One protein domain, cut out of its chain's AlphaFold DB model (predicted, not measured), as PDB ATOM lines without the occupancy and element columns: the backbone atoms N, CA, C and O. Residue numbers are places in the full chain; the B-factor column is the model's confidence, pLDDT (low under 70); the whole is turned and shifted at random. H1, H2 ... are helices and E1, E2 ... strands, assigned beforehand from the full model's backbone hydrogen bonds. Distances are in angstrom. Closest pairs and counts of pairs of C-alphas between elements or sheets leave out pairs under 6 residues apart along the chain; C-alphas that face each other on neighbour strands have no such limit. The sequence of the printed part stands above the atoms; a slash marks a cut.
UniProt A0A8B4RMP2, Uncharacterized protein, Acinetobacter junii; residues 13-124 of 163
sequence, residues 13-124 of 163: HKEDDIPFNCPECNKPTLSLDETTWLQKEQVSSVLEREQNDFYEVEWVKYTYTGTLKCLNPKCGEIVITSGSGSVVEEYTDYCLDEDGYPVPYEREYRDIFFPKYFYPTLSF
ATOM      1  N   HIS A  13      25.814  25.095 -26.806       94.56
ATOM      2  CA  HIS A  13      25.350  26.482 -26.838       94.56
ATOM      3  C   HIS A  13      24.996  26.913 -25.416       94.56
ATOM      4  O   HIS A  13      24.681  26.074 -24.573       94.56
ATOM      5  N   LYS A  14      25.060  28.212 -25.117       92.31
ATOM      6  CA  LYS A  14      24.774  28.701 -23.756       92.31
ATOM      7  C   LYS A  14      23.314  28.507 -23.361       92.31
ATOM      8  O   LYS A  14      23.033  28.347 -22.179       92.31
ATOM      9  N   GLU A  15      22.427  28.561 -24.344       89.69
ATOM     10  CA  GLU A  15      20.978  28.472 -24.183       89.69
ATOM     11  C   GLU A  15      20.491  27.020 -24.059       89.69
ATOM     12  O   GLU A  15      19.340  26.789 -23.692       89.69
ATOM     13  N   ASP A  16      21.366  26.054 -24.344       91.31
ATOM     14  CA  ASP A  16      21.048  24.631 -24.332       91.31
ATOM     15  C   ASP A  16      21.443  23.969 -23.000       91.31
ATOM     16  O   ASP A  16      22.239  24.484 -22.208       91.31
ATOM     17  N   ASP A  17      20.929  22.758 -22.781       91.44
ATOM     18  CA  ASP A  17      21.337  21.922 -21.656       91.44
ATOM     19  C   ASP A  17      22.825  21.554 -21.735       91.44
ATOM     20  O   ASP A  17      23.350  21.114 -22.763       91.44
ATOM     21  N   ILE A  18      23.510  21.651 -20.594       93.94
ATOM     22  CA  ILE A  18      24.927  21.313 -20.503       93.94
ATOM     23  C   ILE A  18      25.111  19.794 -20.634       93.94
ATOM     24  O   ILE A  18      24.618  19.031 -19.799       93.94
ATOM     25  N   PRO A  19      25.895  19.310 -21.615       91.75
ATOM     26  CA  PRO A  19      25.952  17.890 -21.960       91.75
ATOM     27  C   PRO A  19      26.875  17.067 -21.041       91.75
ATOM     28  O   PRO A  19      27.343  15.992 -21.428       91.75
ATOM     29  N   PHE A  20      27.167  17.574 -19.841       90.56
ATOM     30  CA  PHE A  20      28.141  17.020 -18.909       90.56
ATOM     31  C   PHE A  20      27.499  16.620 -17.584       90.56
ATOM     32  O   PHE A  20      26.683  17.345 -17.013       90.56
ATOM     33  N   ASN A  21      27.935  15.483 -17.048       90.88
ATOM     34  CA  ASN A  21      27.534  15.059 -15.715       90.88
ATOM     35  C   ASN A  21      28.337  15.798 -14.645       90.88
ATOM     36  O   ASN A  21      29.530  16.048 -14.800       90.88
ATOM     37  N   CYS A  22      27.689  16.085 -13.519       92.31
ATOM     38  CA  CYS A  22      28.360  16.609 -12.336       92.31
ATOM     39  C   CYS A  22      29.447  15.624 -11.858       92.31
ATOM     40  O   CYS A  22      29.132  14.444 -11.698       92.31
ATOM     41  N   PRO A  23      30.688  16.067 -11.591       90.25
ATOM     42  CA  PRO A  23      31.771  15.169 -11.187       90.25
ATOM     43  C   PRO A  23      31.523  14.525  -9.816       90.25
ATOM     44  O   PRO A  23      31.961  13.404  -9.585       90.25
ATOM     45  N   GLU A  24      30.771  15.198  -8.941       90.94
ATOM     46  CA  GLU A  24      30.499  14.728  -7.580       90.94
ATOM     47  C   GLU A  24      29.330  13.731  -7.525       90.94
ATOM     48  O   GLU A  24      29.424  12.666  -6.923       90.94
ATOM     49  N   CYS A  25      28.200  14.042  -8.175       90.69
ATOM     50  CA  CYS A  25      27.007  13.184  -8.110       90.69
ATOM     51  C   CYS A  25      26.749  12.337  -9.364       90.69
ATOM     52  O   CYS A  25      25.824  11.524  -9.357       90.69
ATOM     53  N   ASN A  26      27.538  12.528 -10.426       87.44
ATOM     54  CA  ASN A  26      27.443  11.851 -11.723       87.44
ATOM     55  C   ASN A  26      26.046  11.906 -12.376       87.44
ATOM     56  O   ASN A  26      25.623  10.978 -13.064       87.44
ATOM     57  N   LYS A  27      25.308  12.996 -12.143       89.94
ATOM     58  CA  LYS A  27      23.992  13.257 -12.747       89.94
ATOM     59  C   LYS A  27      24.085  14.380 -13.785       89.94
ATOM     60  O   LYS A  27      24.910  15.281 -13.597       89.94
ATOM     61  N   PRO A  28      23.227  14.379 -14.822       91.88
ATOM     62  CA  PRO A  28      23.130  15.460 -15.805       91.88
ATOM     63  C   PRO A  28      22.390  16.657 -15.190       91.88
ATOM     64  O   PRO A  28      21.227  16.915 -15.473       91.88
ATOM     65  N   THR A  29      23.030  17.315 -14.227       95.00
ATOM     66  CA  THR A  29      22.437  18.404 -13.432       95.00
ATOM     67  C   THR A  29      23.309  19.650 -13.412       95.00
ATOM     68  O   THR A  29      23.061  20.540 -12.604       95.00
ATOM     69  N   LEU A  30      24.372  19.697 -14.217       95.75
ATOM     70  CA  LEU A  30      25.162  20.911 -14.386       95.75
ATOM     71  C   LEU A  30      24.374  21.907 -15.240       95.75
ATOM     72  O   LEU A  30      23.761  21.525 -16.227       95.75
ATOM     73  N   SER A  31      24.415  23.175 -14.855       96.50
ATOM     74  CA  SER A  31      23.845  24.294 -15.602       96.50
ATOM     75  C   SER A  31      24.862  25.415 -15.660       96.50
ATOM     76  O   SER A  31      25.637  25.584 -14.716       96.50
ATOM     77  N   LEU A  32      24.857  26.194 -16.736       96.62
ATOM     78  CA  LEU A  32      25.709  27.369 -16.838       96.62
ATOM     79  C   LEU A  32      25.330  28.409 -15.776       96.62
ATOM     80  O   LEU A  32      24.150  28.699 -15.586       96.62
ATOM     81  N   ASP A  33      26.325  28.974 -15.094       95.44
ATOM     82  CA  ASP A  33      26.147  30.168 -14.270       95.44
ATOM     83  C   ASP A  33      26.539  31.408 -15.084       95.44
ATOM     84  O   ASP A  33      27.716  31.784 -15.170       95.44
ATOM     85  N   GLU A  34      25.532  32.045 -15.684       94.00
ATOM     86  CA  GLU A  34      25.698  33.225 -16.539       94.00
ATOM     87  C   GLU A  34      26.405  34.387 -15.838       94.00
ATOM     88  O   GLU A  34      27.098  35.167 -16.490       94.00
ATOM     89  N   THR A  35      26.297  34.488 -14.509       95.75
ATOM     90  CA  THR A  35      26.919  35.582 -13.746       95.75
ATOM     91  C   THR A  35      28.444  35.513 -13.758       95.75
ATOM     92  O   THR A  35      29.122  36.523 -13.571       95.75
ATOM     93  N   THR A  36      28.991  34.322 -14.009       96.31
ATOM     94  CA  THR A  36      30.434  34.059 -14.051       96.31
ATOM     95  C   THR A  36      30.987  33.976 -15.470       96.31
ATOM     96  O   THR A  36      32.192  33.786 -15.649       96.31
ATOM     97  N   TRP A  37      30.125  34.086 -16.484       97.00
ATOM     98  CA  TRP A  37      30.513  33.888 -17.872       97.00
ATOM     99  C   TRP A  37      31.336  35.059 -18.404       97.00
ATOM    100  O   TRP A  37      30.909  36.213 -18.398       97.00
ATOM    101  N   LEU A  38      32.512  34.743 -18.936       97.62
ATOM    102  CA  LEU A  38      33.391  35.684 -19.605       97.62
ATOM    103  C   LEU A  38      33.791  35.127 -20.967       97.62
ATOM    104  O   LEU A  38      34.472  34.111 -21.063       97.62
ATOM    105  N   GLN A  39      33.434  35.857 -22.016       96.62
ATOM    106  CA  GLN A  39      33.761  35.547 -23.403       96.62
ATOM    107  C   GLN A  39      34.417  36.767 -24.041       96.62
ATOM    108  O   GLN A  39      33.976  37.903 -23.846       96.62
ATOM    109  N   LYS A  40      35.506  36.536 -24.772       97.50
ATOM    110  CA  LYS A  40      36.241  37.571 -25.501       97.50
ATOM    111  C   LYS A  40      36.573  37.069 -26.892       97.50
ATOM    112  O   LYS A  40      37.057  35.950 -27.046       97.50
ATOM    113  N   GLU A  41      36.327  37.906 -27.892       96.88
ATOM    114  CA  GLU A  41      36.812  37.652 -29.242       96.88
ATOM    115  C   GLU A  41      38.346  37.650 -29.251       96.88
ATOM    116  O   GLU A  41      39.000  38.448 -28.575       96.88
ATOM    117  N   GLN A  42      38.926  36.712 -29.988       95.62
ATOM    118  CA  GLN A  42      40.366  36.605 -30.151       95.62
ATOM    119  C   GLN A  42      40.879  37.731 -31.045       95.62
ATOM    120  O   GLN A  42      40.277  38.046 -32.066       95.62
ATOM    121  N   VAL A  43      42.049  38.280 -30.718       95.75
ATOM    122  CA  VAL A  43      42.667  39.361 -31.507       95.75
ATOM    123  C   VAL A  43      42.832  38.965 -32.977       95.75
ATOM    124  O   VAL A  43      42.574  39.775 -33.855       95.75
ATOM    125  N   SER A  44      43.192  37.710 -33.262       92.06
ATOM    126  CA  SER A  44      43.292  37.212 -34.640       92.06
ATOM    127  C   SER A  44      41.964  37.272 -35.399       92.06
ATOM    128  O   SER A  44      41.974  37.610 -36.573       92.06
ATOM    129  N   SER A  45      40.841  36.980 -34.733       92.75
ATOM    130  CA  SER A  45      39.491  37.083 -35.311       92.75
ATOM    131  C   SER A  45      39.115  38.537 -35.591       92.75
ATOM    132  O   SER A  45      38.622  38.848 -36.670       92.75
ATOM    133  N   VAL A  46      39.432  39.443 -34.660       93.56
ATOM    134  CA  VAL A  46      39.195  40.883 -34.842       93.56
ATOM    135  C   VAL A  46      39.963  41.408 -36.056       93.56
ATOM    136  O   VAL A  46      39.386  42.089 -36.898       93.56
ATOM    137  N   LEU A  47      41.246  41.056 -36.176       92.62
ATOM    138  CA  LEU A  47      42.076  41.467 -37.313       92.62
ATOM    139  C   LEU A  47      41.563  40.885 -38.635       92.62
ATOM    140  O   LEU A  47      41.543  41.590 -39.637       92.62
ATOM    141  N   GLU A  48      41.132  39.622 -38.633       91.00
ATOM    142  CA  GLU A  48      40.551  38.955 -39.803       91.00
ATOM    143  C   GLU A  48      39.274  39.668 -40.271       91.00
ATOM    144  O   GLU A  48      39.115  39.891 -41.467       91.00
ATOM    145  N   ARG A  49      38.431  40.137 -39.343       90.94
ATOM    146  CA  ARG A  49      37.251  40.959 -39.652       90.94
ATOM    147  C   ARG A  49      37.587  42.340 -40.204       90.94
ATOM    148  O   ARG A  49      36.902  42.826 -41.094       90.94
ATOM    149  N   GLU A  50      38.595  43.004 -39.649       91.88
ATOM    150  CA  GLU A  50      38.940  44.380 -40.033       91.88
ATOM    151  C   GLU A  50      39.715  44.466 -41.354       91.88
ATOM    152  O   GLU A  50      39.706  45.512 -42.000       91.88
ATOM    153  N   GLN A  51      40.416  43.397 -41.738       91.81
ATOM    154  CA  GLN A  51      41.336  43.392 -42.880       91.81
ATOM    155  C   GLN A  51      40.825  42.595 -44.084       91.81
ATOM    156  O   GLN A  51      41.462  42.639 -45.138       91.81
ATOM    157  N   ASN A  52      39.724  41.851 -43.943       90.06
ATOM    158  CA  ASN A  52      39.179  41.017 -45.008       90.06
ATOM    159  C   ASN A  52      37.808  41.521 -45.471       90.06
ATOM    160  O   ASN A  52      36.829  41.455 -44.731       90.06
ATOM    161  N   ASP A  53      37.733  41.957 -46.730       88.19
ATOM    162  CA  ASP A  53      36.497  42.441 -47.361       88.19
ATOM    163  C   ASP A  53      35.420  41.347 -47.516       88.19
ATOM    164  O   ASP A  53      34.251  41.659 -47.729       88.19
ATOM    165  N   PHE A  54      35.804  40.070 -47.405       90.00
ATOM    166  CA  PHE A  54      34.920  38.900 -47.496       90.00
ATOM    167  C   PHE A  54      34.744  38.202 -46.143       90.00
ATOM    168  O   PHE A  54      34.606  36.982 -46.084       90.00
ATOM    169  N   TYR A  55      34.837  38.956 -45.049       88.12
ATOM    170  CA  TYR A  55      34.614  38.414 -43.718       88.12
ATOM    171  C   TYR A  55      33.175  37.921 -43.544       88.12
ATOM    172  O   TYR A  55      32.225  38.667 -43.785       88.12
ATOM    173  N   GLU A  56      33.042  36.703 -43.027       87.81
ATOM    174  CA  GLU A  56      31.763  36.104 -42.658       87.81
ATOM    175  C   GLU A  56      31.672  35.906 -41.143       87.81
ATOM    176  O   GLU A  56      32.674  35.708 -40.443       87.81
ATOM    177  N   VAL A  57      30.451  35.953 -40.614       86.94
ATOM    178  CA  VAL A  57      30.209  35.893 -39.167       86.94
ATOM    179  C   VAL A  57      30.646  34.559 -38.548       86.94
ATOM    180  O   VAL A  57      31.071  34.545 -37.394       86.94
ATOM    181  N   GLU A  58      30.649  33.446 -39.291       88.44
ATOM    182  CA  GLU A  58      31.129  32.154 -38.771       88.44
ATOM    183  C   GLU A  58      32.636  32.148 -38.472       88.44
ATOM    184  O   GLU A  58      33.145  31.249 -37.799       88.44
ATOM    185  N   TRP A  59      33.381  33.148 -38.951       89.44
ATOM    186  CA  TRP A  59      34.824  33.231 -38.732       89.44
ATOM    187  C   TRP A  59      35.178  33.830 -37.372       89.44
ATOM    188  O   TRP A  59      36.354  33.807 -36.990       89.44
ATOM    189  N   VAL A  60      34.187  34.329 -36.619       94.44
ATOM    190  CA  VAL A  60      34.399  34.797 -35.247       94.44
ATOM    191  C   VAL A  60      34.994  33.672 -34.402       94.44
ATOM    192  O   VAL A  60      34.466  32.560 -34.342       94.44
ATOM    193  N   LYS A  61      36.084  33.973 -33.690       95.56
ATOM    194  CA  LYS A  61      36.702  33.054 -32.723       95.56
ATOM    195  C   LYS A  61      36.731  33.689 -31.346       95.56
ATOM    196  O   LYS A  61      37.250  34.790 -31.168       95.56
ATOM    197  N   TYR A  62      36.259  32.951 -30.350       97.12
ATOM    198  CA  TYR A  62      36.254  33.363 -28.954       97.12
ATOM    199  C   TYR A  62      37.229  32.550 -28.105       97.12
ATOM    200  O   TYR A  62      37.502  31.375 -28.362       97.12
ATOM    201  N   THR A  63      37.680  33.168 -27.021       97.69
ATOM    202  CA  THR A  63      38.169  32.485 -25.823       97.69
ATOM    203  C   THR A  63      37.179  32.754 -24.698       97.69
ATOM    204  O   THR A  63      36.735  33.894 -24.529       97.69
ATOM    205  N   TYR A  64      36.832  31.723 -23.928       97.38
ATOM    206  CA  TYR A  64      35.869  31.857 -22.839       97.38
ATOM    207  C   TYR A  64      36.343  31.197 -21.543       97.38
ATOM    208  O   TYR A  64      37.162  30.272 -21.544       97.38
ATOM    209  N   THR A  65      35.770  31.659 -20.436       97.81
ATOM    210  CA  THR A  65      35.776  30.986 -19.141       97.81
ATOM    211  C   THR A  65      34.452  31.228 -18.422       97.81
ATOM    212  O   THR A  65      33.808  32.252 -18.626       97.81
ATOM    213  N   GLY A  66      34.044  30.304 -17.564       97.06
ATOM    214  CA  GLY A  66      32.856  30.445 -16.730       97.06
ATOM    215  C   GLY A  66      32.739  29.303 -15.737       97.06
ATOM    216  O   GLY A  66      33.654  28.484 -15.611       97.06
ATOM    217  N   THR A  67      31.614  29.241 -15.035       97.56
ATOM    218  CA  THR A  67      31.324  28.147 -14.109       97.56
ATOM    219  C   THR A  67      30.020  27.442 -14.458       97.56
ATOM    220  O   THR A  67      29.085  28.032 -14.999       97.56
ATOM    221  N   LEU A  68      29.987  26.147 -14.167       96.94
ATOM    222  CA  LEU A  68      28.824  25.283 -14.223       96.94
ATOM    223  C   LEU A  68      28.441  24.934 -12.791       96.94
ATOM    224  O   LEU A  68      29.293  24.507 -12.011       96.94
ATOM    225  N   LYS A  69      27.167  25.066 -12.447       96.94
ATOM    226  CA  LYS A  69      26.650  24.764 -11.116       96.94
ATOM    227  C   LYS A  69      25.738  23.552 -11.158       96.94
ATOM    228  O   LYS A  69      24.828  23.466 -11.979       96.94
ATOM    229  N   CYS A  70      25.956  22.622 -10.239       96.81
ATOM    230  CA  CYS A  70      25.078  21.483 -10.048       96.81
ATOM    231  C   CYS A  70      23.757  21.932  -9.404       96.81
ATOM    232  O   CYS A  70      23.730  22.390  -8.262       96.81
ATOM    233  N   LEU A  71      22.646  21.746 -10.117       96.19
ATOM    234  CA  LEU A  71      21.301  22.104  -9.660       96.19
ATOM    235  C   LEU A  71      20.727  21.131  -8.620       96.19
ATOM    236  O   LEU A  71      19.692  21.412  -8.020       96.19
ATOM    237  N   ASN A  72      21.380  19.988  -8.375       95.50
ATOM    238  CA  ASN A  72      20.987  19.082  -7.297       95.50
ATOM    239  C   ASN A  72      21.225  19.769  -5.935       95.50
ATOM    240  O   ASN A  72      22.391  19.956  -5.569       95.50
ATOM    241  N   PRO A  73      20.174  20.064  -5.137       92.75
ATOM    242  CA  PRO A  73      20.302  20.852  -3.905       92.75
ATOM    243  C   PRO A  73      21.185  20.211  -2.832       92.75
ATOM    244  O   PRO A  73      21.683  20.900  -1.950       92.75
ATOM    245  N   LYS A  74      21.370  18.885  -2.887       95.31
ATOM    246  CA  LYS A  74      22.246  18.152  -1.961       95.31
ATOM    247  C   LYS A  74      23.712  18.136  -2.395       95.31
ATOM    248  O   LYS A  74      24.551  17.727  -1.607       95.31
ATOM    249  N   CYS A  75      23.998  18.492  -3.646       95.44
ATOM    250  CA  CYS A  75      25.335  18.449  -4.227       95.44
ATOM    251  C   CYS A  75      25.904  19.860  -4.371       95.44
ATOM    252  O   CYS A  75      26.908  20.162  -3.745       95.44
ATOM    253  N   GLY A  76      25.259  20.730  -5.158       94.56
ATOM    254  CA  GLY A  76      25.670  22.132  -5.296       94.56
ATOM    255  C   GLY A  76      27.078  22.374  -5.863       94.56
ATOM    256  O   GLY A  76      27.520  23.518  -5.839       94.56
ATOM    257  N   GLU A  77      27.759  21.334  -6.359       96.75
ATOM    258  CA  GLU A  77      29.125  21.398  -6.891       96.75
ATOM    259  C   GLU A  77      29.281  22.459  -7.987       96.75
ATOM    260  O   GLU A  77      28.365  22.676  -8.788       96.75
ATOM    261  N   ILE A  78      30.455  23.086  -8.032       97.12
ATOM    262  CA  ILE A  78      30.811  24.130  -8.988       97.12
ATOM    263  C   ILE A  78      32.001  23.655  -9.818       97.12
ATOM    264  O   ILE A  78      33.062  23.333  -9.294       97.12
ATOM    265  N   VAL A  79      31.836  23.664 -11.137       96.31
ATOM    266  CA  VAL A  79      32.874  23.284 -12.096       96.31
ATOM    267  C   VAL A  79      33.258  24.500 -12.923       96.31
ATOM    268  O   VAL A  79      32.445  25.039 -13.664       96.31
ATOM    269  N   ILE A  80      34.511  24.928 -12.842       96.50
ATOM    270  CA  ILE A  80      35.084  25.916 -13.756       96.50
ATOM    271  C   ILE A  80      35.258  25.258 -15.121       96.50
ATOM    272  O   ILE A  80      35.777  24.147 -15.207       96.50
ATOM    273  N   THR A  81      34.872  25.954 -16.185       95.12
ATOM    274  CA  THR A  81      35.119  25.543 -17.565       95.12
ATOM    275  C   THR A  81      35.765  26.675 -18.351       95.12
ATOM    276  O   THR A  81      35.399  27.841 -18.206       95.12
ATOM    277  N   SER A  82      36.734  26.333 -19.195       95.38
ATOM    278  CA  SER A  82      37.358  27.277 -20.123       95.38
ATOM    279  C   SER A  82      37.622  26.599 -21.461       95.38
ATOM    280  O   SER A  82      37.864  25.389 -21.532       95.38
ATOM    281  N   GLY A  83      37.599  27.376 -22.539       94.44
ATOM    282  CA  GLY A  83      37.750  26.829 -23.880       94.44
ATOM    283  C   GLY A  83      37.761  27.883 -24.975       94.44
ATOM    284  O   GLY A  83      38.061  29.056 -24.747       94.44
ATOM    285  N   SER A  84      37.458  27.431 -26.187       95.69
ATOM    286  CA  SER A  84      37.241  28.302 -27.345       95.69
ATOM    287  C   SER A  84      35.774  28.306 -27.744       95.69
ATOM    288  O   SER A  84      35.044  27.389 -27.390       95.69
ATOM    289  N   GLY A  85      35.354  29.305 -28.504       95.81
ATOM    290  CA  GLY A  85      34.048  29.312 -29.155       95.81
ATOM    291  C   GLY A  85      34.146  29.849 -30.573       95.81
ATOM    292  O   GLY A  85      35.174  30.417 -30.950       95.81
ATOM    293  N   SER A  86      33.082  29.669 -31.334       95.94
ATOM    294  CA  SER A  86      32.885  30.281 -32.645       95.94
ATOM    295  C   SER A  86      31.404  30.557 -32.865       95.94
ATOM    296  O   SER A  86      30.588  30.251 -31.997       95.94
ATOM    297  N   VAL A  87      31.060  31.113 -34.020       95.50
ATOM    298  CA  VAL A  87      29.676  31.199 -34.489       95.50
ATOM    299  C   VAL A  87      29.438  30.080 -35.501       95.50
ATOM    300  O   VAL A  87      30.330  29.760 -36.286       95.50
ATOM    301  N   VAL A  88      28.263  29.461 -35.463       93.12
ATOM    302  CA  VAL A  88      27.808  28.475 -36.453       93.12
ATOM    303  C   VAL A  88      26.476  28.907 -37.051       93.12
ATOM    304  O   VAL A  88      25.646  29.494 -36.356       93.12
ATOM    305  N   GLU A  89      26.298  28.627 -38.340       90.69
ATOM    306  CA  GLU A  89      25.011  28.735 -39.029       90.69
ATOM    307  C   GLU A  89      24.193  27.466 -38.741       90.69
ATOM    308  O   GLU A  89      24.648  26.348 -38.995       90.69
ATOM    309  N   GLU A  90      22.990  27.637 -38.197       88.62
ATOM    310  CA  GLU A  90      22.015  26.574 -37.970       88.62
ATOM    311  C   GLU A  90      20.745  26.857 -38.775       88.62
ATOM    312  O   GLU A  90      20.263  27.989 -38.822       88.62
ATOM    313  N   TYR A  91      20.186  25.824 -39.406       86.50
ATOM    314  CA  TYR A  91      18.934  25.936 -40.152       86.50
ATOM    315  C   TYR A  91      17.756  25.554 -39.260       86.50
ATOM    316  O   TYR A  91      17.679  24.418 -38.783       86.50
ATOM    317  N   THR A  92      16.847  26.501 -39.037       81.69
ATOM    318  CA  THR A  92      15.713  26.361 -38.112       81.69
ATOM    319  C   THR A  92      14.432  25.900 -38.797       81.69
ATOM    320  O   THR A  92      13.589  25.281 -38.148       81.69
ATOM    321  N   ASP A  93      14.306  26.135 -40.104       84.50
ATOM    322  CA  ASP A  93      13.160  25.695 -40.898       84.50
ATOM    323  C   ASP A  93      13.570  25.289 -42.317       84.50
ATOM    324  O   ASP A  93      14.572  25.764 -42.862       84.50
ATOM    325  N   TYR A  94      12.774  24.409 -42.923       86.19
ATOM    326  CA  TYR A  94      12.979  23.890 -44.271       86.19
ATOM    327  C   TYR A  94      11.692  24.026 -45.086       86.19
ATOM    328  O   TYR A  94      10.630  23.561 -44.673       86.19
ATOM    329  N   CYS A  95      11.790  24.597 -46.284       86.88
ATOM    330  CA  CYS A  95      10.702  24.617 -47.258       86.88
ATOM    331  C   CYS A  95      10.993  23.646 -48.408       86.88
ATOM    332  O   CYS A  95      12.093  23.115 -48.511       86.88
ATOM    333  N   LEU A  96      10.003  23.362 -49.254       90.88
ATOM    334  CA  LEU A  96      10.214  22.541 -50.448       90.88
ATOM    335  C   LEU A  96      10.575  23.444 -51.633       90.88
ATOM    336  O   LEU A  96       9.914  24.463 -51.843       90.88
ATOM    337  N   ASP A  97      11.594  23.065 -52.399       88.94
ATOM    338  CA  ASP A  97      11.913  23.700 -53.678       88.94
ATOM    339  C   ASP A  97      10.897  23.333 -54.779       88.94
ATOM    340  O   ASP A  97       9.915  22.621 -54.545       88.94
ATOM    341  N   GLU A  98      11.114  23.840 -55.998       88.38
ATOM    342  CA  GLU A  98      10.225  23.602 -57.147       88.38
ATOM    343  C   GLU A  98      10.101  22.112 -57.526       88.38
ATOM    344  O   GLU A  98       9.074  21.708 -58.076       88.38
ATOM    345  N   ASP A  99      11.098  21.293 -57.179       91.50
ATOM    346  CA  ASP A  99      11.135  19.846 -57.412       91.50
ATOM    347  C   ASP A  99      10.635  19.036 -56.194       91.50
ATOM    348  O   ASP A  99      10.544  17.804 -56.244       91.50
ATOM    349  N   GLY A 100      10.250  19.710 -55.104       87.62
ATOM    350  CA  GLY A 100       9.731  19.094 -53.887       87.62
ATOM    351  C   GLY A 100      10.807  18.606 -52.911       87.62
ATOM    352  O   GLY A 100      10.497  17.778 -52.050       87.62
ATOM    353  N   TYR A 101      12.051  19.076 -53.023       88.50
ATOM    354  CA  TYR A 101      13.132  18.752 -52.091       88.50
ATOM    355  C   TYR A 101      13.229  19.769 -50.949       88.50
ATOM    356  O   TYR A 101      13.086  20.968 -51.180       88.50
ATOM    357  N   PRO A 102      13.485  19.319 -49.705       85.94
ATOM    358  CA  PRO A 102      13.641  20.221 -48.576       85.94
ATOM    359  C   PRO A 102      14.912  21.064 -48.731       85.94
ATOM    360  O   PRO A 102      16.019  20.527 -48.814       85.94
ATOM    361  N   VAL A 103      14.748  22.380 -48.716       86.12
ATOM    362  CA  VAL A 103      15.811  23.384 -48.726       86.12
ATOM    363  C   VAL A 103      15.705  24.259 -47.475       86.12
ATOM    364  O   VAL A 103      14.591  24.538 -47.027       86.12
ATOM    365  N   PRO A 104      16.833  24.684 -46.877       84.00
ATOM    366  CA  PRO A 104      16.801  25.564 -45.716       84.00
ATOM    367  C   PRO A 104      16.092  26.876 -46.043       84.00
ATOM    368  O   PRO A 104      16.449  27.558 -47.005       84.00
ATOM    369  N   TYR A 105      15.084  27.215 -45.249       80.75
ATOM    370  CA  TYR A 105      14.282  28.423 -45.420       80.75
ATOM    371  C   TYR A 105      14.713  29.518 -44.445       80.75
ATOM    372  O   TYR A 105      14.880  30.674 -44.834       80.75
ATOM    373  N   GLU A 106      14.958  29.132 -43.195       85.38
ATOM    374  CA  GLU A 106      15.437  30.031 -42.153       85.38
ATOM    375  C   GLU A 106      16.796  29.579 -41.634       85.38
ATOM    376  O   GLU A 106      17.073  28.386 -41.474       85.38
ATOM    377  N   ARG A 107      17.649  30.574 -41.394       86.25
ATOM    378  CA  ARG A 107      18.990  30.407 -40.849       86.25
ATOM    379  C   ARG A 107      19.174  31.314 -39.647       86.25
ATOM    380  O   ARG A 107      18.792  32.485 -39.680       86.25
ATOM    381  N   GLU A 108      19.818  30.781 -38.627       90.00
ATOM    382  CA  GLU A 108      20.218  31.509 -37.437       90.00
ATOM    383  C   GLU A 108      21.712  31.326 -37.193       90.00
ATOM    384  O   GLU A 108      22.287  30.272 -37.453       90.00
ATOM    385  N   TYR A 109      22.346  32.374 -36.678       91.25
ATOM    386  CA  TYR A 109      23.741  32.333 -36.268       91.25
ATOM    387  C   TYR A 109      23.801  32.237 -34.751       91.25
ATOM    388  O   TYR A 109      23.338  33.141 -34.054       91.25
ATOM    389  N   ARG A 110      24.374  31.146 -34.242       93.88
ATOM    390  CA  ARG A 110      24.478  30.885 -32.803       93.88
ATOM    391  C   ARG A 110      25.926  30.698 -32.385       93.88
ATOM    392  O   ARG A 110      26.733  30.116 -33.109       93.88
ATOM    393  N   ASP A 111      26.251  31.172 -31.188       95.50
ATOM    394  CA  ASP A 111      27.545  30.899 -30.573       95.50
ATOM    395  C   ASP A 111      27.609  29.422 -30.154       95.50
ATOM    396  O   ASP A 111      26.711  28.920 -29.476       95.50
ATOM    397  N   ILE A 112      28.697  28.741 -30.505       95.62
ATOM    398  CA  ILE A 112      29.008  27.377 -30.072       95.62
ATOM    399  C   ILE A 112      30.319  27.359 -29.285       95.62
ATOM    400  O   ILE A 112      31.309  27.997 -29.658       95.62
ATOM    401  N   PHE A 113      30.347  26.602 -28.189       95.56
ATOM    402  CA  PHE A 113      31.491  26.532 -27.286       95.56
ATOM    403  C   PHE A 113      32.115  25.142 -27.264       95.56
ATOM    404  O   PHE A 113      31.446  24.118 -27.125       95.56
ATOM    405  N   PHE A 114      33.440  25.130 -27.365       93.38
ATOM    406  CA  PHE A 114      34.299  23.956 -27.347       93.38
ATOM    407  C   PHE A 114      35.122  23.974 -26.054       93.38
ATOM    408  O   PHE A 114      36.186  24.616 -26.006       93.38
ATOM    409  N   PRO A 115      34.643  23.313 -24.987       92.25
ATOM    410  CA  PRO A 115      35.378  23.252 -23.735       92.25
ATOM    411  C   PRO A 115      36.719  22.551 -23.920       92.25
ATOM    412  O   PRO A 115      36.836  21.570 -24.650       92.25
ATOM    413  N   LYS A 116      37.746  23.063 -23.237       87.56
ATOM    414  CA  LYS A 116      39.109  22.504 -23.243       87.56
ATOM    415  C   LYS A 116      39.619  22.171 -21.849       87.56
ATOM    416  O   LYS A 116      40.587  21.428 -21.730       87.56
ATOM    417  N   TYR A 117      39.010  22.728 -20.810       87.88
ATOM    418  CA  TYR A 117      39.428  22.536 -19.431       87.88
ATOM    419  C   TYR A 117      38.220  22.514 -18.498       87.88
ATOM    420  O   TYR A 117      37.274  23.281 -18.699       87.88
ATOM    421  N   PHE A 118      38.292  21.652 -17.480       91.12
ATOM    422  CA  PHE A 118      37.328  21.572 -16.389       91.12
ATOM    423  C   PHE A 118      38.038  21.415 -15.047       91.12
ATOM    424  O   PHE A 118      38.956  20.600 -14.924       91.12
ATOM    425  N   TYR A 119      37.574  22.151 -14.041       90.44
ATOM    426  CA  TYR A 119      38.032  22.003 -12.665       90.44
ATOM    427  C   TYR A 119      36.875  22.171 -11.669       90.44
ATOM    428  O   TYR A 119      36.327  23.269 -11.603       90.44
ATOM    429  N   PRO A 120      36.514  21.147 -10.874       89.88
ATOM    430  CA  PRO A 120      37.073  19.792 -10.852       89.88
ATOM    431  C   PRO A 120      36.961  19.055 -12.193       89.88
ATOM    432  O   PRO A 120      36.105  19.358 -13.023       89.88
ATOM    433  N   THR A 121      37.858  18.099 -12.427       86.25
ATOM    434  CA  THR A 121      37.896  17.341 -13.680       86.25
ATOM    435  C   THR A 121      36.649  16.471 -13.838       86.25
ATOM    436  O   THR A 121      36.245  15.762 -12.916       86.25
ATOM    437  N   LEU A 122      36.045  16.508 -15.025       84.44
ATOM    438  CA  LEU A 122      34.883  15.690 -15.350       84.44
ATOM    439  C   LEU A 122      35.296  14.255 -15.684       84.44
ATOM    440  O   LEU A 122      36.307  14.018 -16.341       84.44
ATOM    441  N   SER A 123      34.469  13.291 -15.281       74.69
ATOM    442  CA  SER A 123      34.620  11.905 -15.725       74.69
ATOM    443  C   SER A 123      34.036  11.748 -17.127       74.69
ATOM    444  O   SER A 123      32.826  11.869 -17.308       74.69
ATOM    445  N   PHE A 124      34.879  11.471 -18.124       68.56
ATOM    446  CA  PHE A 124      34.422  11.302 -19.515       68.56
ATOM    447  C   PHE A 124      33.730   9.957 -19.765       68.56
ATOM    448  O   PHE A 124      32.933   9.826 -20.691       68.56
TER     449      PHE A 124
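AT A GLANCE: This is residues 13 to 124 of the 163 residues of an uncharacterized protein of Acinetobacter junii (UniProt A0A8B4RMP2). A twisted sheet of four antiparallel strands, in the order E1 E2 E3 E4, runs on as a long two-stranded hairpin where E3 and E4 reach past E2; the short helix H1 only grazes it. The 112 printed residues, mostly strand with E1 H1 E2 E3 E4 along the chain, are loose, with a radius of gyration of the C-alphas of 18.0 A and spans of 56 by 40 by 24 A.

HOW THE PARTS SIT: Start at the hairpin E2, residues 61 to 70, and E3, residues 78 to 96: N 66 and O 81 are 2.9 A apart. E4, residues 102 to 119, extends the meander, each strand the antiparallel neighbour of the one before; N 90 and O 108 are 2.8 A apart. Edge strand E1, residues 30 to 41, has N 38 2.8 A from O 65 of E2. H1, residues 43 to 51, has every O i to N i+4 pair within hydrogen-bond range; its C-alpha 45 is 5.5 A from C-alpha 61, their closest.

IN THESE COORDINATES: Find C-alpha 30 at (25.162, 20.911, -14.386), where E1 begins; E3 spans 46.3 A from first to last C-alpha and E4 43.4 A, and E4 ends at C-alpha 119 at (38.032, 22.003, -12.665).

THE WHOLE: The printed part has no cut; Phe 124 is under 70 in pLDDT.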